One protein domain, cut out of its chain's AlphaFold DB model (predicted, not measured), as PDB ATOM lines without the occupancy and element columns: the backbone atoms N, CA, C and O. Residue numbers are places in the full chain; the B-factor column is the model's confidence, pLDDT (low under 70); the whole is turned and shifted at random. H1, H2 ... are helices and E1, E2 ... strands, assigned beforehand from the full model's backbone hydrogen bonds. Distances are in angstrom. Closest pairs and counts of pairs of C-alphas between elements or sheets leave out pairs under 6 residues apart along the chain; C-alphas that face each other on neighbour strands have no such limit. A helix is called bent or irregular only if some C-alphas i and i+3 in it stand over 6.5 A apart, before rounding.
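What this domain is: This is residues 223 to 375 of the 383 residues of the protein "PNPLA domain-containing protein" of Salinispira pacifica (UniProt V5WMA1). Two clusters of helices sit side by side along one long helix, H4, which runs lengthwise along one side and bridges them: H1, H2, H3 and H9 make one cluster, and the helical hairpin of H7 and H8 with H5 makes the other. H3 and H9 cross in the first cluster, and the small helix H6 lies off the second, joined to H7 by a tight link. The printed part has 153 residues with nine named helices and one named strand, in the order H1, H2, H3, E1, H4, H5, H6, H7, H8, H9; the class is mostly helix. The whole is compact, with a radius of gyration of the C-alphas of 15.6 A, and the C-alphas span 44 by 30 by 29 A along their three main axes.

How they stand to each other: H4, residues 280 to 300, is the longest helix. With its residues 280 to 287 alone it touches residues 263 to 267 of H3, residues 258 to 269; the closest C-alphas are those of Ala 267 and Ile 287, 6.2 A apart, at a shallow tilt of 34 degrees, only just short of steep, the same way. With its residues 294 to 298 alone H4 touches H7, residues 335 to 345, closest at the C-alphas of Ile 298 and Gly 341, 6.2 A, at a steep tilt of 39 degrees, the same way. H3 touches H9, residues 363 to 373, with 19 pairs of C-alphas within 8 A; the closest are those of Ala 266 and Ala 367, 4.3 A, at a steep tilt of 67 degrees, only just short of about perpendicular, opposite ways. With residues 258 to 262 alone H3 touches H1, residues 232 to 239, closest at the C-alphas of Leu 233 and Gly 259, 4.7 A, only just about perpendicular at 72 degrees. H2, residues 241 to 247, touches H9, closest at the C-alphas of Asp 247 and Thr 366, 5.6 A, at a shallow tilt of 31 degrees, opposite ways. H7 and H8, residues 347 to 360, form a helical hairpin, closest at the C-alphas of Gly 342 and Ser 350, 5.1 A, at a shallow tilt of 12 degrees, opposite ways. H5, residues 309 to 320, touches H7 with residues 309 to 312 alone, closest at the C-alphas of Pro 309 and Leu 345, 6.1 A. H7 and H9 only just touch, with 3 pairs of C-alphas within 8 A; the closest are those of Ile 336 and Leu 364, 6.4 A. H6, residues 328 to 332, touches no helix. E1, residues 277 to 279, pairs with no named strand, but residues 223 to 224 pair parallel with its residues 278 to 279. Every O i to N i+4 pair is within hydrogen-bond range in H1, H2, H3, H4, H5, H6 and H9; in H7 it is 6 of 7 and in H8 6 of 10.

Where its parts are: H1 begins at C-alpha 232, (105.757, 145.343, 163.260). H4 measures 30.2 A from C-alpha 280 at (102.003, 148.714, 157.619) to C-alpha 300 at (119.500, 134.532, 137.543). H8 measures 20.5 A and is irregular, with C-alphas 348 and 351 7.6 A apart. H3 and H5 measure 16.5 A each, H7 15.8 A. H9 measures 15.4 A and ends at C-alpha 373, (115.185, 142.857, 161.855).

The domain as a whole: The C-alphas farthest apart, those of Ser 229 and Lys 321, are 46.7 A apart. The printed part has no cut, and no link is long. The mean pLDDT of the printed part is 82.2; it is under 70 at residues 240 to 245, 301 to 309, 316 and 319 to 332.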
ATOM      1  N   ILE A 223     101.095 155.951 155.164       97.06
ATOM      2  CA  ILE A 223     101.074 154.691 155.902       97.06
ATOM      3  C   ILE A 223     100.064 154.797 157.041       97.06
ATOM      4  O   ILE A 223     100.234 155.618 157.936       97.06
ATOM      5  N   ASP A 224      99.030 153.962 157.021       96.25
ATOM      6  CA  ASP A 224      98.068 153.790 158.106       96.25
ATOM      7  C   ASP A 224      98.661 152.861 159.188       96.25
ATOM      8  O   ASP A 224      98.782 151.648 158.952       96.25
ATOM      9  N   PRO A 225      99.041 153.397 160.367       92.69
ATOM     10  CA  PRO A 225      99.601 152.602 161.455       92.69
ATOM     11  C   PRO A 225      98.548 151.770 162.199       92.69
ATOM     12  O   PRO A 225      98.913 150.804 162.864       92.69
ATOM     13  N   SER A 226      97.254 152.102 162.095       91.69
ATOM     14  CA  SER A 226      96.185 151.403 162.830       91.69
ATOM     15  C   SER A 226      95.966 149.968 162.340       91.69
ATOM     16  O   SER A 226      95.399 149.136 163.045       91.69
ATOM     17  N   LYS A 227      96.458 149.664 161.134       89.75
ATOM     18  CA  LYS A 227      96.347 148.362 160.466       89.75
ATOM     19  C   LYS A 227      97.655 147.568 160.506       89.75
ATOM     20  O   LYS A 227      98.007 146.902 159.533       89.75
ATOM     21  N   ASP A 228      98.386 147.646 161.615       90.75
ATOM     22  CA  ASP A 228      99.558 146.809 161.892       90.75
ATOM     23  C   ASP A 228      99.170 145.564 162.705       90.75
ATOM     24  O   ASP A 228      99.386 145.477 163.915       90.75
ATOM     25  N   SER A 229      98.583 144.566 162.038       85.62
ATOM     26  CA  SER A 229      98.059 143.369 162.717       85.62
ATOM     27  C   SER A 229      99.147 142.480 163.328       85.62
ATOM     28  O   SER A 229      98.864 141.630 164.170       85.62
ATOM     29  N   LYS A 230     100.401 142.659 162.898       88.25
ATOM     30  CA  LYS A 230     101.549 141.835 163.298       88.25
ATOM     31  C   LYS A 230     102.501 142.556 164.250       88.25
ATOM     32  O   LYS A 230     103.599 142.044 164.479       88.25
ATOM     33  N   ASN A 231     102.092 143.711 164.780       89.88
ATOM     34  CA  ASN A 231     102.873 144.551 165.689       89.88
ATOM     35  C   ASN A 231     104.317 144.784 165.194       89.88
ATOM     36  O   ASN A 231     105.304 144.620 165.919       89.88
ATOM     37  N   ARG A 232     104.462 145.090 163.903       91.44
ATOM     38  CA  ARG A 232     105.757 145.343 163.260       91.44
ATOM     39  C   ARG A 232     106.368 146.652 163.716       91.44
ATOM     40  O   ARG A 232     107.588 146.724 163.835       91.44
ATOM     41  N   LEU A 233     105.538 147.661 163.963       90.19
ATOM     42  CA  LEU A 233     105.979 148.933 164.518       90.19
ATOM     43  C   LEU A 233     106.571 148.720 165.913       90.19
ATOM     44  O   LEU A 233     107.707 149.132 166.137       90.19
ATOM     45  N   GLY A 234     105.890 147.959 166.781       85.62
ATOM     46  CA  GLY A 234     106.411 147.589 168.101       85.62
ATOM     47  C   GLY A 234     107.748 146.847 168.022       85.62
ATOM     48  O   GLY A 234     108.699 147.220 168.699       85.62
ATOM     49  N   ARG A 235     107.902 145.889 167.091       85.44
ATOM     50  CA  ARG A 235     109.198 145.207 166.866       85.44
ATOM     51  C   ARG A 235     110.349 146.173 166.565       85.44
ATOM     52  O   ARG A 235     111.472 145.898 166.990       85.44
ATOM     53  N   ILE A 236     110.099 147.253 165.818       86.25
ATOM     54  CA  ILE A 236     111.107 148.283 165.516       86.25
ATOM     55  C   ILE A 236     111.366 149.161 166.744       86.25
ATOM     56  O   ILE A 236     112.507 149.529 166.994       86.25
ATOM     57  N   GLU A 237     110.350 149.490 167.531       81.94
ATOM     58  CA  GLU A 237     110.527 150.284 168.753       81.94
ATOM     59  C   GLU A 237     111.321 149.517 169.827       81.94
ATOM     60  O   GLU A 237     112.197 150.093 170.483       81.94
ATOM     61  N   ASP A 238     111.092 148.206 169.928       79.69
ATOM     62  CA  ASP A 238     111.747 147.318 170.889       79.69
ATOM     63  C   ASP A 238     113.195 146.990 170.495       79.69
ATOM     64  O   ASP A 238     114.102 147.048 171.327       79.69
ATOM     65  N   ASN A 239     113.435 146.672 169.217       73.69
ATOM     66  CA  ASN A 239     114.722 146.132 168.746       73.69
ATOM     67  C   ASN A 239     115.495 147.088 167.822       73.69
ATOM     68  O   ASN A 239     116.672 146.881 167.542       73.69
ATOM     69  N   GLY A 240     114.842 148.136 167.326       67.44
ATOM     70  CA  GLY A 240     115.351 149.046 166.301       67.44
ATOM     71  C   GLY A 240     115.831 150.395 166.835       67.44
ATOM     72  O   GLY A 240     116.005 151.326 166.050       67.44
ATOM     73  N   ARG A 241     116.087 150.529 168.147       66.56
ATOM     74  CA  ARG A 241     116.614 151.775 168.743       66.56
ATOM     75  C   ARG A 241     117.900 152.261 168.067       66.56
ATOM     76  O   ARG A 241     118.078 153.465 167.907       66.56
ATOM     77  N   VAL A 242     118.772 151.346 167.631       65.06
ATOM     78  CA  VAL A 242     119.991 151.675 166.863       65.06
ATOM     79  C   VAL A 242     119.635 152.228 165.478       65.06
ATOM     80  O   VAL A 242     120.144 153.281 165.102       65.06
ATOM     81  N   ILE A 243     118.683 151.592 164.784       68.88
ATOM     82  CA  ILE A 243     118.186 152.017 163.464       68.88
ATOM     83  C   ILE A 243     117.661 153.457 163.524       68.88
ATOM     84  O   ILE A 243     118.055 154.310 162.732       68.88
ATOM     85  N   ILE A 244     116.799 153.744 164.505       69.12
ATOM     86  CA  ILE A 244     116.147 155.051 164.662       69.12
ATOM     87  C   ILE A 244     117.157 156.138 165.061       69.12
ATOM     88  O   ILE A 244     117.049 157.276 164.603       69.12
ATOM     89  N   SER A 245     118.128 155.816 165.921       65.44
ATOM     90  CA  SER A 245     119.042 156.815 166.491       65.44
ATOM     91  C   SER A 245     120.258 157.135 165.616       65.44
ATOM     92  O   SER A 245     120.690 158.288 165.618       65.44
ATOM     93  N   GLN A 246     120.803 156.166 164.870       74.88
ATOM     94  CA  GLN A 246     122.075 156.334 164.151       74.88
ATOM     95  C   GLN A 246     121.929 156.396 162.627       74.88
ATOM     96  O   GLN A 246     122.565 157.243 162.000       74.88
ATOM     97  N   ASP A 247     121.092 155.544 162.030       81.94
ATOM     98  CA  ASP A 247     121.094 155.321 160.575       81.94
ATOM     99  C   ASP A 247     119.876 155.888 159.838       81.94
ATOM    100  O   ASP A 247     119.834 155.865 158.604       81.94
ATOM    101  N   LEU A 248     118.896 156.424 160.570       85.12
ATOM    102  CA  LEU A 248     117.740 157.086 159.979       85.12
ATOM    103  C   LEU A 248     118.146 158.442 159.357       85.12
ATOM    104  O   LEU A 248     118.763 159.263 160.042       85.12
ATOM    105  N   PRO A 249     117.767 158.731 158.098       86.38
ATOM    106  CA  PRO A 249     117.987 160.038 157.478       86.38
ATOM    107  C   PRO A 249     117.368 161.199 158.274       86.38
ATOM    108  O   PRO A 249     116.256 161.086 158.795       86.38
ATOM    109  N   ASP A 250     118.044 162.353 158.319       86.12
ATOM    110  CA  ASP A 250     117.629 163.497 159.151       86.12
ATOM    111  C   ASP A 250     116.246 164.060 158.800       86.12
ATOM    112  O   ASP A 250     115.513 164.523 159.675       86.12
ATOM    113  N   ASN A 251     115.849 164.003 157.528       83.50
ATOM    114  CA  ASN A 251     114.502 164.391 157.124       83.50
ATOM    115  C   ASN A 251     113.443 163.444 157.710       83.50
ATOM    116  O   ASN A 251     112.399 163.926 158.145       83.50
ATOM    117  N   LEU A 252     113.720 162.135 157.773       87.12
ATOM    118  CA  LEU A 252     112.797 161.118 158.287       87.12
ATOM    119  C   LEU A 252     112.705 161.115 159.818       87.12
ATOM    120  O   LEU A 252     111.666 160.734 160.353       87.12
ATOM    121  N   LYS A 253     113.713 161.639 160.532       84.12
ATOM    122  CA  LYS A 253     113.654 161.859 161.994       84.12
ATOM    123  C   LYS A 253     112.518 162.799 162.429       84.12
ATOM    124  O   LYS A 253     112.176 162.840 163.605       84.12
ATOM    125  N   LYS A 254     111.920 163.551 161.496       84.25
ATOM    126  CA  LYS A 254     110.745 164.406 161.746       84.25
ATOM    127  C   LYS A 254     109.442 163.612 161.883       84.25
ATOM    128  O   LYS A 254     108.456 164.154 162.379       84.25
ATOM    129  N   ILE A 255     109.408 162.359 161.427       83.62
ATOM    130  CA  ILE A 255     108.242 161.487 161.579       83.62
ATOM    131  C   ILE A 255     108.111 161.117 163.055       83.62
ATOM    132  O   ILE A 255     109.044 160.605 163.663       83.62
ATOM    133  N   ARG A 256     106.924 161.345 163.627       80.19
ATOM    134  CA  ARG A 256     106.671 161.129 165.060       80.19
ATOM    135  C   ARG A 256     106.889 159.677 165.509       80.19
ATOM    136  O   ARG A 256     107.331 159.460 166.631       80.19
ATOM    137  N   SER A 257     106.568 158.697 164.662       86.38
ATOM    138  CA  SER A 257     106.821 157.274 164.928       86.38
ATOM    139  C   SER A 257     108.114 156.828 164.249       86.38
ATOM    140  O   SER A 257     108.202 156.814 163.019       86.38
ATOM    141  N   GLY A 258     109.096 156.403 165.049       86.00
ATOM    142  CA  GLY A 258     110.349 155.842 164.536       86.00
ATOM    143  C   GLY A 258     110.125 154.575 163.703       86.00
ATOM    144  O   GLY A 258     110.770 154.403 162.672       86.00
ATOM    145  N   GLY A 259     109.151 153.738 164.081       89.75
ATOM    146  CA  GLY A 259     108.746 152.569 163.297       89.75
ATOM    147  C   GLY A 259     108.284 152.938 161.884       89.75
ATOM    148  O   GLY A 259     108.777 152.372 160.908       89.75
ATOM    149  N   LEU A 260     107.399 153.935 161.755       92.31
ATOM    150  CA  LEU A 260     106.951 154.418 160.442       92.31
ATOM    151  C   LEU A 260     108.099 155.011 159.623       92.31
ATOM    152  O   LEU A 260     108.175 154.765 158.421       92.31
ATOM    153  N   ALA A 261     109.014 155.740 160.266       92.69
ATOM    154  CA  ALA A 261     110.175 156.314 159.594       92.69
ATOM    155  C   ALA A 261     111.091 155.237 158.991       92.69
ATOM    156  O   ALA A 261     111.558 155.375 157.861       92.69
ATOM    157  N   VAL A 262     111.303 154.137 159.718       93.88
ATOM    158  CA  VAL A 262     112.084 152.986 159.244       93.88
ATOM    159  C   VAL A 262     111.381 152.276 158.080       93.88
ATOM    160  O   VAL A 262     112.032 151.922 157.096       93.88
ATOM    161  N   PHE A 263     110.057 152.104 158.149       95.00
ATOM    162  CA  PHE A 263     109.268 151.549 157.043       95.00
ATOM    163  C   PHE A 263     109.339 152.413 155.782       95.00
ATOM    164  O   PHE A 263     109.517 151.884 154.687       95.00
ATOM    165  N   GLU A 264     109.228 153.729 155.934       95.00
ATOM    166  CA  GLU A 264     109.334 154.682 154.834       95.00
ATOM    167  C   GLU A 264     110.733 154.670 154.201       95.00
ATOM    168  O   GLU A 264     110.855 154.593 152.977       95.00
ATOM    169  N   ALA A 265     111.790 154.661 155.017       94.75
ATOM    170  CA  ALA A 265     113.165 154.532 154.537       94.75
ATOM    171  C   ALA A 265     113.366 153.238 153.733       94.75
ATOM    172  O   ALA A 265     113.918 153.264 152.632       94.75
ATOM    173  N   ALA A 266     112.866 152.109 154.249       95.50
ATOM    174  CA  ALA A 266     112.911 150.840 153.537       95.50
ATOM    175  C   ALA A 266     112.137 150.926 152.212       95.50
ATOM    176  O   ALA A 266     112.700 150.645 151.157       95.50
ATOM    177  N   ALA A 267     110.881 151.377 152.230       96.81
ATOM    178  CA  ALA A 267     110.056 151.515 151.030       96.81
ATOM    179  C   ALA A 267     110.740 152.360 149.942       96.81
ATOM    180  O   ALA A 267     110.773 151.955 148.776       96.81
ATOM    181  N   LYS A 268     111.355 153.479 150.341       94.50
ATOM    182  CA  LYS A 268     112.117 154.361 149.455       94.50
ATOM    183  C   LYS A 268     113.322 153.652 148.839       94.50
ATOM    184  O   LYS A 268     113.480 153.682 147.619       94.50
ATOM    185  N   ALA A 269     114.104 152.935 149.646       93.94
ATOM    186  CA  ALA A 269     115.262 152.168 149.184       93.94
ATOM    187  C   ALA A 269     114.893 151.050 148.188       93.94
ATOM    188  O   ALA A 269     115.651 150.782 147.254       93.94
ATOM    189  N   TYR A 270     113.731 150.413 148.369       94.19
ATOM    190  CA  TYR A 270     113.193 149.395 147.453       94.19
ATOM    191  C   TYR A 270     112.444 149.980 146.247       94.19
ATOM    192  O   TYR A 270     112.007 149.217 145.383       94.19
ATOM    193  N   GLY A 271     112.299 151.306 146.155       92.94
ATOM    194  CA  GLY A 271     111.576 151.960 145.062       92.94
ATOM    195  C   GLY A 271     110.089 151.599 145.027       92.94
ATOM    196  O   GLY A 271     109.510 151.484 143.947       92.94
ATOM    197  N   ILE A 272     109.472 151.379 146.191       96.06
ATOM    198  CA  ILE A 272     108.023 151.162 146.284       96.06
ATOM    199  C   ILE A 272     107.302 152.464 145.881       96.06
ATOM    200  O   ILE A 272     107.762 153.538 146.280       96.06
ATOM    201  N   PRO A 273     106.202 152.425 145.105       94.62
ATOM    202  CA  PRO A 273     105.477 153.632 144.704       94.62
ATOM    203  C   PRO A 273     105.055 154.512 145.895       94.62
ATOM    204  O   PRO A 273     104.623 154.013 146.924       94.62
ATOM    205  N   ARG A 274     105.195 155.840 145.768       94.31
ATOM    206  CA  ARG A 274     104.986 156.795 146.879       94.31
ATOM    207  C   ARG A 274     103.545 157.300 147.001       94.31
ATOM    208  O   ARG A 274     103.011 157.396 148.099       94.31
ATOM    209  N   ALA A 275     102.905 157.602 145.868       93.31
ATOM    210  CA  ALA A 275     101.554 158.174 145.792       93.31
ATOM    211  C   ALA A 275     100.448 157.111 145.950       93.31
ATOM    212  O   ALA A 275      99.477 157.068 145.193       93.31
ATOM    213  N   GLU A 276     100.619 156.230 146.928       95.88
ATOM    214  CA  GLU A 276      99.772 155.078 147.204       95.88
ATOM    215  C   GLU A 276      99.414 155.044 148.691       95.88
ATOM    216  O   GLU A 276     100.192 155.480 149.543       95.88
ATOM    217  N   TYR A 277      98.228 154.520 149.002       97.00
ATOM    218  CA  TYR A 277      97.835 154.256 150.382       97.00
ATOM    219  C   TYR A 277      98.354 152.883 150.802       97.00
ATOM    220  O   TYR A 277      98.082 151.879 150.140       97.00
ATOM    221  N   TYR A 278      99.015 152.830 151.952       97.69
ATOM    222  CA  TYR A 278      99.476 151.588 152.545       97.69
ATOM    223  C   TYR A 278      98.982 151.439 153.979       97.69
ATOM    224  O   TYR A 278      98.958 152.387 154.748       97.69
ATOM    225  N   SER A 279      98.666 150.210 154.369       97.12
ATOM    226  CA  SER A 279      98.816 149.789 155.763       97.12
ATOM    227  C   SER A 279     100.265 149.364 156.004       97.12
ATOM    228  O   SER A 279     100.978 149.028 155.052       97.12
ATOM    229  N   VAL A 280     100.690 149.287 157.264       96.88
ATOM    230  CA  VAL A 280     102.003 148.714 157.619       96.88
ATOM    231  C   VAL A 280     102.177 147.308 157.026       96.88
ATOM    232  O   VAL A 280     103.216 146.995 156.443       96.88
ATOM    233  N   ASP A 281     101.141 146.471 157.097       96.38
ATOM    234  CA  ASP A 281     101.192 145.099 156.592       96.38
ATOM    235  C   ASP A 281     101.260 145.004 155.064       96.38
ATOM    236  O   ASP A 281     101.969 144.139 154.534       96.38
ATOM    237  N   THR A 282     100.538 145.865 154.339       97.69
ATOM    238  CA  THR A 282     100.619 145.888 152.871       97.69
ATOM    239  C   THR A 282     101.966 146.428 152.416       97.69
ATOM    240  O   THR A 282     102.593 145.795 151.573       97.69
ATOM    241  N   LEU A 283     102.476 147.501 153.033       97.88
ATOM    242  CA  LEU A 283     103.802 148.033 152.710       97.88
ATOM    243  C   LEU A 283     104.908 147.003 152.960       97.88
ATOM    244  O   LEU A 283     105.773 146.794 152.113       97.88
ATOM    245  N   PHE A 284     104.853 146.303 154.097       97.56
ATOM    246  CA  PHE A 284     105.781 145.216 154.400       97.56
ATOM    247  C   PHE A 284     105.771 144.130 153.314       97.56
ATOM    248  O   PHE A 284     106.823 143.622 152.917       97.56
ATOM    249  N   ARG A 285     104.578 143.748 152.845       96.81
ATOM    250  CA  ARG A 285     104.405 142.711 151.822       96.81
ATOM    251  C   ARG A 285     105.000 143.141 150.486       96.81
ATOM    252  O   ARG A 285     105.733 142.347 149.904       96.81
ATOM    253  N   GLU A 286     104.738 144.374 150.064       97.75
ATOM    254  CA  GLU A 286     105.303 144.970 148.848       97.75
ATOM    255  C   GLU A 286     106.836 144.995 148.907       97.75
ATOM    256  O   GLU A 286     107.501 144.504 147.997       97.75
ATOM    257  N   ILE A 287     107.416 145.457 150.024       97.50
ATOM    258  CA  ILE A 287     108.872 145.447 150.241       97.50
ATOM    259  C   ILE A 287     109.432 144.021 150.140       97.50
ATOM    260  O   ILE A 287     110.441 143.790 149.476       97.50
ATOM    261  N   ARG A 288     108.776 143.040 150.769       95.94
ATOM    262  CA  ARG A 288     109.228 141.641 150.767       95.94
ATOM    263  C   ARG A 288     109.071 140.958 149.410       95.94
ATOM    264  O   ARG A 288     109.836 140.053 149.080       95.94
ATOM    265  N   GLU A 289     108.057 141.317 148.635       95.12
ATOM    266  CA  GLU A 289     107.915 140.846 147.258       95.12
ATOM    267  C   GLU A 289     108.984 141.460 146.358       95.12
ATOM    268  O   GLU A 289     109.661 140.722 145.639       95.12
ATOM    269  N   LYS A 290     109.188 142.779 146.453       93.81
ATOM    270  CA  LYS A 290     110.224 143.483 145.699       93.81
ATOM    271  C   LYS A 290     111.604 142.923 146.009       93.81
ATOM    272  O   LYS A 290     112.345 142.630 145.080       93.81
ATOM    273  N   ASP A 291     111.918 142.684 147.282       93.06
ATOM    274  CA  ASP A 291     113.166 142.028 147.667       93.06
ATOM    275  C   ASP A 291     113.375 140.690 146.947       93.06
ATOM    276  O   ASP A 291     114.387 140.491 146.279       93.06
ATOM    277  N   ARG A 292     112.399 139.777 147.052       90.44
ATOM    278  CA  ARG A 292     112.499 138.440 146.449       90.44
ATOM    279  C   ARG A 292     112.780 138.516 144.951       90.44
ATOM    280  O   ARG A 292     113.656 137.798 144.473       90.44
ATOM    281  N   LYS A 293     112.086 139.413 144.241       89.00
ATOM    282  CA  LYS A 293     112.299 139.669 142.811       89.00
ATOM    283  C   LYS A 293     113.717 140.165 142.525       89.00
ATOM    284  O   LYS A 293     114.387 139.592 141.675       89.00
ATOM    285  N   LEU A 294     114.213 141.150 143.281       87.56
ATOM    286  CA  LEU A 294     115.570 141.682 143.102       87.56
ATOM    287  C   LEU A 294     116.648 140.624 143.391       87.56
ATOM    288  O   LEU A 294     117.573 140.474 142.598       87.56
ATOM    289  N   VAL A 295     116.533 139.855 144.482       86.12
ATOM    290  CA  VAL A 295     117.480 138.763 144.795       86.12
ATOM    291  C   VAL A 295     117.498 137.724 143.677       86.12
ATOM    292  O   VAL A 295     118.569 137.325 143.219       86.12
ATOM    293  N   GLN A 296     116.319 137.289 143.224       83.25
ATOM    294  CA  GLN A 296     116.197 136.310 142.149       83.25
ATOM    295  C   GLN A 296     116.752 136.854 140.825       83.25
ATOM    296  O   GLN A 296     117.450 136.130 140.120       83.25
ATOM    297  N   GLY A 297     116.498 138.126 140.510       81.38
ATOM    298  CA  GLY A 297     117.028 138.806 139.329       81.38
ATOM    299  C   GLY A 297     118.554 138.878 139.318       81.38
ATOM    300  O   GLY A 297     119.168 138.522 138.311       81.38
ATOM    301  N   ILE A 298     119.173 139.232 140.454       80.62
ATOM    302  CA  ILE A 298     120.639 139.234 140.612       80.62
ATOM    303  C   ILE A 298     121.213 137.828 140.391       80.62
ATOM    304  O   ILE A 298     122.192 137.679 139.666       80.62
ATOM    305  N   ARG A 299     120.614 136.795 141.002       78.75
ATOM    306  CA  ARG A 299     121.109 135.408 140.904       78.75
ATOM    307  C   ARG A 299     120.947 134.814 139.507       78.75
ATOM    308  O   ARG A 299     121.828 134.104 139.038       78.75
ATOM    309  N   ASN A 300     119.837 135.117 138.840       76.00
ATOM    310  CA  ASN A 300     119.500 134.532 137.543       76.00
ATOM    311  C   ASN A 300     120.053 135.327 136.349       76.00
ATOM    312  O   ASN A 300     119.905 134.878 135.212       76.00
ATOM    313  N   GLY A 301     120.629 136.514 136.575       67.06
ATOM    314  CA  GLY A 301     121.147 137.384 135.516       67.06
ATOM    315  C   GLY A 301     120.088 137.848 134.501       67.06
ATOM    316  O   GLY A 301     120.423 138.045 133.336       67.06
ATOM    317  N   ARG A 302     118.810 137.977 134.902       55.06
ATOM    318  CA  ARG A 302     117.666 138.322 134.021       55.06
ATOM    319  C   ARG A 302     116.892 139.579 134.464       55.06
ATOM    320  O   ARG A 302     117.156 140.157 135.512       55.06
ATOM    321  N   GLU A 303     115.951 139.970 133.601       51.34
ATOM    322  CA  GLU A 303     115.310 141.276 133.333       51.34
ATOM    323  C   GLU A 303     114.696 142.096 134.491       51.34
ATOM    324  O   GLU A 303     114.412 143.270 134.280       51.34
ATOM    325  N   GLU A 304     114.580 141.592 135.723       45.19
ATOM    326  CA  GLU A 304     114.320 142.453 136.895       45.19
ATOM    327  C   GLU A 304     115.615 142.663 137.685       45.19
ATOM    328  O   GLU A 304     115.860 142.064 138.730       45.19
ATOM    329  N   GLY A 305     116.473 143.521 137.137       53.47
ATOM    330  CA  GLY A 305     117.678 144.016 137.794       53.47
ATOM    331  C   GLY A 305     118.902 144.048 136.892       53.47
ATOM    332  O   GLY A 305     119.753 144.901 137.100       53.47
ATOM    333  N   GLY A 306     119.001 143.172 135.883       56.75
ATOM    334  CA  GLY A 306     120.010 143.262 134.808       56.75
ATOM    335  C   GLY A 306     121.473 143.412 135.261       56.75
ATOM    336  O   GLY A 306     122.323 143.823 134.471       56.75
ATOM    337  N   LEU A 307     121.777 143.124 136.531       66.81
ATOM    338  CA  LEU A 307     123.072 143.422 137.119       66.81
ATOM    339  C   LEU A 307     124.059 142.323 136.773       66.81
ATOM    340  O   LEU A 307     123.886 141.166 137.141       66.81
ATOM    341  N   ASN A 308     125.147 142.720 136.132       69.31
ATOM    342  CA  ASN A 308     126.354 141.921 136.040       69.31
ATOM    343  C   ASN A 308     127.532 142.701 136.661       69.31
ATOM    344  O   ASN A 308     127.431 143.915 136.883       69.31
ATOM    345  N   PRO A 309     128.665 142.031 136.945       67.69
ATOM    346  CA  PRO A 309     129.841 142.684 137.517       67.69
ATOM    347  C   PRO A 309     130.347 143.896 136.719       67.69
ATOM    348  O   PRO A 309     130.877 144.827 137.320       67.69
ATOM    349  N   GLY A 310     130.194 143.895 135.390       70.50
ATOM    350  CA  GLY A 310     130.557 145.016 134.519       70.50
ATOM    351  C   GLY A 310     129.683 146.239 134.780       70.50
ATOM    352  O   GLY A 310     130.205 147.286 135.140       70.50
ATOM    353  N   THR A 311     128.360 146.075 134.747       74.88
ATOM    354  CA  THR A 311     127.397 147.159 135.004       74.88
ATOM    355  C   THR A 311     127.583 147.797 136.383       74.88
ATOM    356  O   THR A 311     127.494 149.015 136.519       74.88
ATOM    357  N   ILE A 312     127.884 146.998 137.416       72.56
ATOM    358  CA  ILE A 312     128.165 147.538 138.755       72.56
ATOM    359  C   ILE A 312     129.478 148.337 138.757       72.56
ATOM    360  O   ILE A 312     129.542 149.404 139.368       72.56
ATOM    361  N   ARG A 313     130.526 147.858 138.073       72.62
ATOM    362  CA  ARG A 313     131.808 148.579 137.966       72.62
ATOM    363  C   ARG A 313     131.677 149.888 137.190       72.62
ATOM    364  O   ARG A 313     132.273 150.872 137.620       72.62
ATOM    365  N   ASP A 314     130.888 149.909 136.121       75.25
ATOM    366  CA  ASP A 314     130.622 151.116 135.332       75.25
ATOM    367  C   ASP A 314     129.974 152.198 136.202       75.25
ATOM    368  O   ASP A 314     130.452 153.326 136.265       75.25
ATOM    369  N   ILE A 315     128.970 151.827 136.997       71.31
ATOM    370  CA  ILE A 315     128.310 152.764 137.914       71.31
ATOM    371  C   ILE A 315     129.238 153.251 139.023       71.31
ATOM    372  O   ILE A 315     129.204 154.426 139.387       71.31
ATOM    373  N   LEU A 316     130.106 152.388 139.558       68.56
ATOM    374  CA  LEU A 316     131.110 152.825 140.531       68.56
ATOM    375  C   LEU A 316     132.089 153.828 139.928       68.56
ATOM    376  O   LEU A 316     132.487 154.774 140.608       68.56
ATOM    377  N   PHE A 317     132.474 153.632 138.671       73.31
ATOM    378  CA  PHE A 317     133.325 154.565 137.947       73.31
ATOM    379  C   PHE A 317     132.624 155.908 137.711       73.31
ATOM    380  O   PHE A 317     133.233 156.961 137.914       73.31
ATOM    381  N   ASP A 318     131.345 155.877 137.349       70.69
ATOM    382  CA  ASP A 318     130.532 157.067 137.108       70.69
ATOM    383  C   ASP A 318     130.338 157.910 138.377       70.69
ATOM    384  O   ASP A 318     130.587 159.123 138.366       70.69
ATOM    385  N   ILE A 319     129.999 157.265 139.500       67.25
ATOM    386  CA  ILE A 319     129.890 157.929 140.807       67.25
ATOM    387  C   ILE A 319     131.249 158.528 141.212       67.25
ATOM    388  O   ILE A 319     131.313 159.684 141.632       67.25
ATOM    389  N   ALA A 320     132.352 157.788 141.034       68.06
ATOM    390  CA  ALA A 320     133.694 158.256 141.392       68.06
ATOM    391  C   ALA A 320     134.149 159.477 140.571       68.06
ATOM    392  O   ALA A 320     134.925 160.297 141.064       68.06
ATOM    393  N   LYS A 321     133.660 159.633 139.336       69.75
ATOM    394  CA  LYS A 321     133.972 160.780 138.471       69.75
ATOM    395  C   LYS A 321     133.074 161.997 138.682       69.75
ATOM    396  O   LYS A 321     133.229 162.968 137.945       69.75
ATOM    397  N   GLN A 322     132.142 161.958 139.638       62.69
ATOM    398  CA  GLN A 322     131.150 163.018 139.864       62.69
ATOM    399  C   GLN A 322     130.373 163.411 138.592       62.69
ATOM    400  O   GLN A 322     129.818 164.505 138.510       62.69
ATOM    401  N   LYS A 323     130.265 162.512 137.602       56.94
ATOM    402  CA  LYS A 323     129.446 162.700 136.392       56.94
ATOM    403  C   LYS A 323     127.954 162.484 136.693       56.94
ATOM    404  O   LYS A 323     127.211 161.928 135.901       56.94
ATOM    405  N   MET A 324     127.506 162.921 137.868       52.84
ATOM    406  CA  MET A 324     126.207 162.572 138.453       52.84
ATOM    407  C   MET A 324     125.001 163.221 137.756       52.84
ATOM    408  O   MET A 324     123.871 162.883 138.085       52.84
ATOM    409  N   GLY A 325     125.223 164.128 136.802       48.28
ATOM    410  CA  GLY A 325     124.151 164.815 136.079       48.28
ATOM    411  C   GLY A 325     123.399 163.966 135.048       48.28
ATOM    412  O   GLY A 325     122.328 164.392 134.638       48.28
ATOM    413  N   ASP A 326     123.918 162.794 134.651       48.16
ATOM    414  CA  ASP A 326     123.502 162.118 133.402       48.16
ATOM    415  C   ASP A 326     123.063 160.642 133.539       48.16
ATOM    416  O   ASP A 326     122.993 159.914 132.550       48.16
ATOM    417  N   HIS A 327     122.748 160.142 134.739       53.94
ATOM    418  CA  HIS A 327     122.499 158.701 134.919       53.94
ATOM    419  C   HIS A 327     121.024 158.328 135.115       53.94
ATOM    420  O   HIS A 327     120.607 157.961 136.216       53.94
ATOM    421  N   GLU A 328     120.264 158.297 134.013       54.22
ATOM    422  CA  GLU A 328     118.922 157.682 133.933       54.22
ATOM    423  C   GLU A 328     118.902 156.281 134.589       54.22
ATOM    424  O   GLU A 328     118.037 155.989 135.412       54.22
ATOM    425  N   ARG A 329     119.946 155.465 134.378       57.19
ATOM    426  CA  ARG A 329     120.068 154.086 134.904       57.19
ATOM    427  C   ARG A 329     120.050 153.947 136.432       57.19
ATOM    428  O   ARG A 329     119.548 152.946 136.946       57.19
ATOM    429  N   LEU A 330     120.621 154.911 137.165       62.22
ATOM    430  CA  LEU A 330     120.586 154.911 138.636       62.22
ATOM    431  C   LEU A 330     119.179 155.225 139.150       62.22
ATOM    432  O   LEU A 330     118.790 154.729 140.203       62.22
ATOM    433  N   SER A 331     118.418 156.026 138.399       61.81
ATOM    434  CA  SER A 331     117.032 156.368 138.723       61.81
ATOM    435  C   SER A 331     116.017 155.302 138.286       61.81
ATOM    436  O   SER A 331     114.965 155.178 138.907       61.81
ATOM    437  N   GLU A 332     116.341 154.509 137.260       69.81
ATOM    438  CA  GLU A 332     115.488 153.431 136.737       69.81
ATOM    439  C   GLU A 332     115.351 152.246 137.701       69.81
ATOM    440  O   GLU A 332     114.332 151.552 137.695       69.81
ATOM    441  N   ASN A 333     116.367 152.003 138.532       77.94
ATOM    442  CA  ASN A 333     116.412 150.867 139.446       77.94
ATOM    443  C   ASN A 333     116.353 151.304 140.912       77.94
ATOM    444  O   ASN A 333     116.900 152.346 141.274       77.94
ATOM    445  N   PRO A 334     115.748 150.490 141.798       87.94
ATOM    446  CA  PRO A 334     115.694 150.824 143.210       87.94
ATOM    447  C   PRO A 334     117.108 150.846 143.814       87.94
ATOM    448  O   PRO A 334     117.879 149.912 143.574       87.94
ATOM    449  N   PRO A 335     117.460 151.852 144.636       87.62
ATOM    450  CA  PRO A 335     118.808 152.014 145.183       87.62
ATOM    451  C   PRO A 335     119.378 150.760 145.855       87.62
ATOM    452  O   PRO A 335     120.570 150.463 145.743       87.62
ATOM    453  N   ILE A 336     118.526 149.994 146.540       89.50
ATOM    454  CA  ILE A 336     118.947 148.797 147.271       89.50
ATOM    455  C   ILE A 336     119.459 147.676 146.363       89.50
ATOM    456  O   ILE A 336     120.294 146.882 146.799       89.50
ATOM    457  N   LEU A 337     119.030 147.642 145.096       87.31
ATOM    458  CA  LEU A 337     119.496 146.668 144.112       87.31
ATOM    459  C   LEU A 337     121.018 146.752 143.940       87.31
ATOM    460  O   LEU A 337     121.692 145.725 143.947       87.31
ATOM    461  N   TRP A 338     121.570 147.964 143.852       83.94
ATOM    462  CA  TRP A 338     123.009 148.191 143.684       83.94
ATOM    463  C   TRP A 338     123.817 147.670 144.867       83.94
ATOM    464  O   TRP A 338     124.873 147.056 144.705       83.94
ATOM    465  N   LEU A 339     123.286 147.868 146.069       85.69
ATOM    466  CA  LEU A 339     123.909 147.414 147.301       85.69
ATOM    467  C   LEU A 339     123.869 145.883 147.425       85.69
ATOM    468  O   LEU A 339     124.866 145.262 147.802       85.69
ATOM    469  N   MET A 340     122.735 145.270 147.076       86.31
ATOM    470  CA  MET A 340     122.560 143.815 147.057       86.31
ATOM    471  C   MET A 340     123.440 143.157 145.992       86.31
ATOM    472  O   MET A 340     124.162 142.207 146.295       86.31
ATOM    473  N   GLY A 341     123.443 143.697 144.771       83.38
ATOM    474  CA  GLY A 341     124.288 143.237 143.674       83.38
ATOM    475  C   GLY A 341     125.771 143.356 144.011       83.38
ATOM    476  O   GLY A 341     126.525 142.418 143.782       83.38
ATOM    477  N   GLY A 342     126.191 144.455 144.643       83.12
ATOM    478  CA  GLY A 342     127.557 144.619 145.134       83.12
ATOM    479  C   GLY A 342     127.966 143.550 146.153       83.12
ATOM    480  O   GLY A 342     129.073 143.025 146.070       83.12
ATOM    481  N   LYS A 343     127.077 143.181 147.086       84.38
ATOM    482  CA  LYS A 343     127.341 142.102 148.056       84.38
ATOM    483  C   LYS A 343     127.433 140.722 147.404       84.38
ATOM    484  O   LYS A 343     128.339 139.970 147.744       84.38
ATOM    485  N   ILE A 344     126.523 140.406 146.483       81.94
ATOM    486  CA  ILE A 344     126.435 139.078 145.857       81.94
ATOM    487  C   ILE A 344     127.513 138.897 144.778       81.94
ATOM    488  O   ILE A 344     128.216 137.894 144.769       81.94
ATOM    489  N   LEU A 345     127.665 139.873 143.879       81.00
ATOM    490  CA  LEU A 345     128.496 139.756 142.676       81.00
ATOM    491  C   LEU A 345     129.928 140.277 142.865       81.00
ATOM    492  O   LEU A 345     130.836 139.849 142.156       81.00
ATOM    493  N   LEU A 346     130.148 141.219 143.791       82.12
ATOM    494  CA  LEU A 346     131.447 141.863 144.033       82.12
ATOM    495  C   LEU A 346     131.776 141.949 145.541       82.12
ATOM    496  O   LEU A 346     132.087 143.034 146.046       82.12
ATOM    497  N   PRO A 347     131.769 140.826 146.287       82.00
ATOM    498  CA  PRO A 347     131.833 140.830 147.753       82.00
ATOM    499  C   PRO A 347     133.052 141.579 148.310       82.00
ATOM    500  O   PRO A 347     132.924 142.331 149.277       82.00
ATOM    501  N   LYS A 348     134.214 141.476 147.644       84.56
ATOM    502  CA  LYS A 348     135.455 142.185 148.022       84.56
ATOM    503  C   LYS A 348     135.349 143.716 147.941       84.56
ATOM    504  O   LYS A 348     136.121 144.409 148.589       84.56
ATOM    505  N   GLN A 349     134.426 144.244 147.137       82.62
ATOM    506  CA  GLN A 349     134.234 145.681 146.895       82.62
ATOM    507  C   GLN A 349     132.981 146.225 147.601       82.62
ATOM    508  O   GLN A 349     132.763 147.435 147.621       82.62
ATOM    509  N   SER A 350     132.178 145.353 148.220       80.81
ATOM    510  CA  SER A 350     130.885 145.690 148.829       80.81
ATOM    511  C   SER A 350     130.947 146.832 149.856       80.81
ATOM    512  O   SER A 350     130.052 147.676 149.878       80.81
ATOM    513  N   GLY A 351     132.015 146.917 150.657       82.69
ATOM    514  CA  GLY A 351     132.221 148.013 151.612       82.69
ATOM    515  C   GLY A 351     132.399 149.380 150.940       82.69
ATOM    516  O   GLY A 351     131.791 150.362 151.363       82.69
ATOM    517  N   TYR A 352     133.166 149.435 149.847       82.75
ATOM    518  CA  TYR A 352     133.354 150.658 149.061       82.75
ATOM    519  C   TYR A 352     132.053 151.088 148.366       82.75
ATOM    520  O   TYR A 352     131.661 152.251 148.450       82.75
ATOM    521  N   ILE A 353     131.338 150.128 147.764       80.81
ATOM    522  CA  ILE A 353     130.027 150.350 147.128       80.81
ATOM    523  C   ILE A 353     129.048 150.975 148.128       80.81
ATOM    524  O   ILE A 353     128.407 151.982 147.834       80.81
ATOM    525  N   LYS A 354     128.976 150.407 149.337       84.25
ATOM    526  CA  LYS A 354     128.129 150.904 150.426       84.25
ATOM    527  C   LYS A 354     128.457 152.351 150.795       84.25
ATOM    528  O   LYS A 354     127.548 153.172 150.872       84.25
ATOM    529  N   SER A 355     129.741 152.669 150.979       84.12
ATOM    530  CA  SER A 355     130.185 154.021 151.343       84.12
ATOM    531  C   SER A 355     129.800 155.065 150.293       84.12
ATOM    532  O   SER A 355     129.408 156.169 150.654       84.12
ATOM    533  N   MET A 356     129.897 154.720 149.008       81.56
ATOM    534  CA  MET A 356     129.531 155.623 147.915       81.56
ATOM    535  C   MET A 356     128.017 155.833 147.825       81.56
ATOM    536  O   MET A 356     127.550 156.967 147.755       81.56
ATOM    537  N   LEU A 357     127.238 154.748 147.876       82.44
ATOM    538  CA  LEU A 357     125.781 154.826 147.756       82.44
ATOM    539  C   LEU A 357     125.124 155.530 148.947       82.44
ATOM    540  O   LEU A 357     124.113 156.196 148.752       82.44
ATOM    541  N   LYS A 358     125.698 155.442 150.156       82.69
ATOM    542  CA  LYS A 358     125.166 156.110 151.358       82.69
ATOM    543  C   LYS A 358     125.071 157.634 151.204       82.69
ATOM    544  O   LYS A 358     124.172 158.241 151.775       82.69
ATOM    545  N   VAL A 359     125.970 158.246 150.429       81.38
ATOM    546  CA  VAL A 359     125.948 159.696 150.163       81.38
ATOM    547  C   VAL A 359     124.748 160.083 149.294       81.38
ATOM    548  O   VAL A 359     124.166 161.147 149.489       81.38
ATOM    549  N   LEU A 360     124.367 159.217 148.353       80.94
ATOM    550  CA  LEU A 360     123.284 159.464 147.395       80.94
ATOM    551  C   LEU A 360     121.916 159.036 147.931       80.94
ATOM    552  O   LEU A 360     120.912 159.696 147.678       80.94
ATOM    553  N   TYR A 361     121.895 157.936 148.679       87.81
ATOM    554  CA  TYR A 361     120.696 157.272 149.178       87.81
ATOM    555  C   TYR A 361     120.873 156.978 150.674       87.81
ATOM    556  O   TYR A 361     121.212 155.852 151.061       87.81
ATOM    557  N   PRO A 362     120.692 157.992 151.538       87.69
ATOM    558  CA  PRO A 362     120.916 157.854 152.975       87.69
ATOM    559  C   PRO A 362     120.005 156.797 153.626       87.69
ATOM    560  O   PRO A 362     120.362 156.223 154.651       87.69
ATOM    561  N   GLU A 363     118.857 156.479 153.022       89.69
ATOM    562  CA  GLU A 363     117.910 155.462 153.491       89.69
ATOM    563  C   GLU A 363     118.420 154.010 153.408       89.69
ATOM    564  O   GLU A 363     117.842 153.117 154.030       89.69
ATOM    565  N   LEU A 364     119.501 153.747 152.662       89.81
ATOM    566  CA  LEU A 364     119.989 152.388 152.405       89.81
ATOM    567  C   LEU A 364     120.428 151.639 153.664       89.81
ATOM    568  O   LEU A 364     120.198 150.433 153.771       89.81
ATOM    569  N   GLU A 365     121.059 152.331 154.614       88.06
ATOM    570  CA  GLU A 365     121.503 151.709 155.869       88.06
ATOM    571  C   GLU A 365     120.312 151.245 156.703       88.06
ATOM    572  O   GLU A 365     120.248 150.088 157.124       88.06
ATOM    573  N   THR A 366     119.314 152.121 156.836       90.38
ATOM    574  CA  THR A 366     118.051 151.793 157.499       90.38
ATOM    575  C   THR A 366     117.371 150.602 156.817       90.38
ATOM    576  O   THR A 366     116.908 149.681 157.488       90.38
ATOM    577  N   ALA A 367     117.359 150.560 155.481       91.75
ATOM    578  CA  ALA A 367     116.758 149.463 154.731       91.75
ATOM    579  C   ALA A 367     117.497 148.122 154.917       91.75
ATOM    580  O   ALA A 367     116.853 147.074 154.990       91.75
ATOM    581  N   LEU A 368     118.830 148.121 155.034       88.56
ATOM    582  CA  LEU A 368     119.598 146.909 155.347       88.56
ATOM    583  C   LEU A 368     119.313 146.385 156.755       88.56
ATOM    584  O   LEU A 368     119.189 145.177 156.940       88.56
ATOM    585  N   GLN A 369     119.196 147.273 157.738       88.62
ATOM    586  CA  GLN A 369     118.864 146.874 159.104       88.62
ATOM    587  C   GLN A 369     117.418 146.389 159.206       88.62
ATOM    588  O   GLN A 369     117.151 145.389 159.865       88.62
ATOM    589  N   PHE A 370     116.494 147.020 158.475       91.44
ATOM    590  CA  PHE A 370     115.118 146.548 158.338       91.44
ATOM    591  C   PHE A 370     115.062 145.096 157.842       91.44
ATOM    592  O   PHE A 370     114.331 144.282 158.400       91.44
ATOM    593  N   ARG A 371     115.869 144.740 156.833       91.50
ATOM    594  CA  ARG A 371     115.965 143.347 156.359       91.50
ATOM    595  C   ARG A 371     116.366 142.383 157.466       91.50
ATOM    596  O   ARG A 371     115.758 141.326 157.578       91.50
ATOM    597  N   GLN A 372     117.400 142.737 158.230       88.38
ATOM    598  CA  GLN A 372     117.912 141.908 159.320       88.38
ATOM    599  C   GLN A 372     116.852 141.742 160.409       88.38
ATOM    600  O   GLN A 372     116.550 140.625 160.804       88.38
ATOM    601  N   LEU A 373     116.220 142.842 160.822       89.31
ATOM    602  CA  LEU A 373     115.185 142.857 161.855       89.31
ATOM    603  C   LEU A 373     113.958 141.996 161.507       89.31
ATOM    604  O   LEU A 373     113.274 141.495 162.404       89.31
ATOM    605  N   PHE A 374     113.647 141.868 160.217       91.25
ATOM    606  CA  PHE A 374     112.496 141.116 159.719       91.25
ATOM    607  C   PHE A 374     112.872 139.824 158.986       91.25
ATOM    608  O   PHE A 374     112.045 139.298 158.233       91.25
ATOM    609  N   ASP A 375     114.084 139.314 159.218       90.00
ATOM    610  CA  ASP A 375     114.526 137.983 158.792       90.00
ATOM    611  C   ASP A 375     114.383 137.759 157.274       90.00
ATOM    612  O   ASP A 375     113.900 136.728 156.792       90.00
TER     613      ASP A 375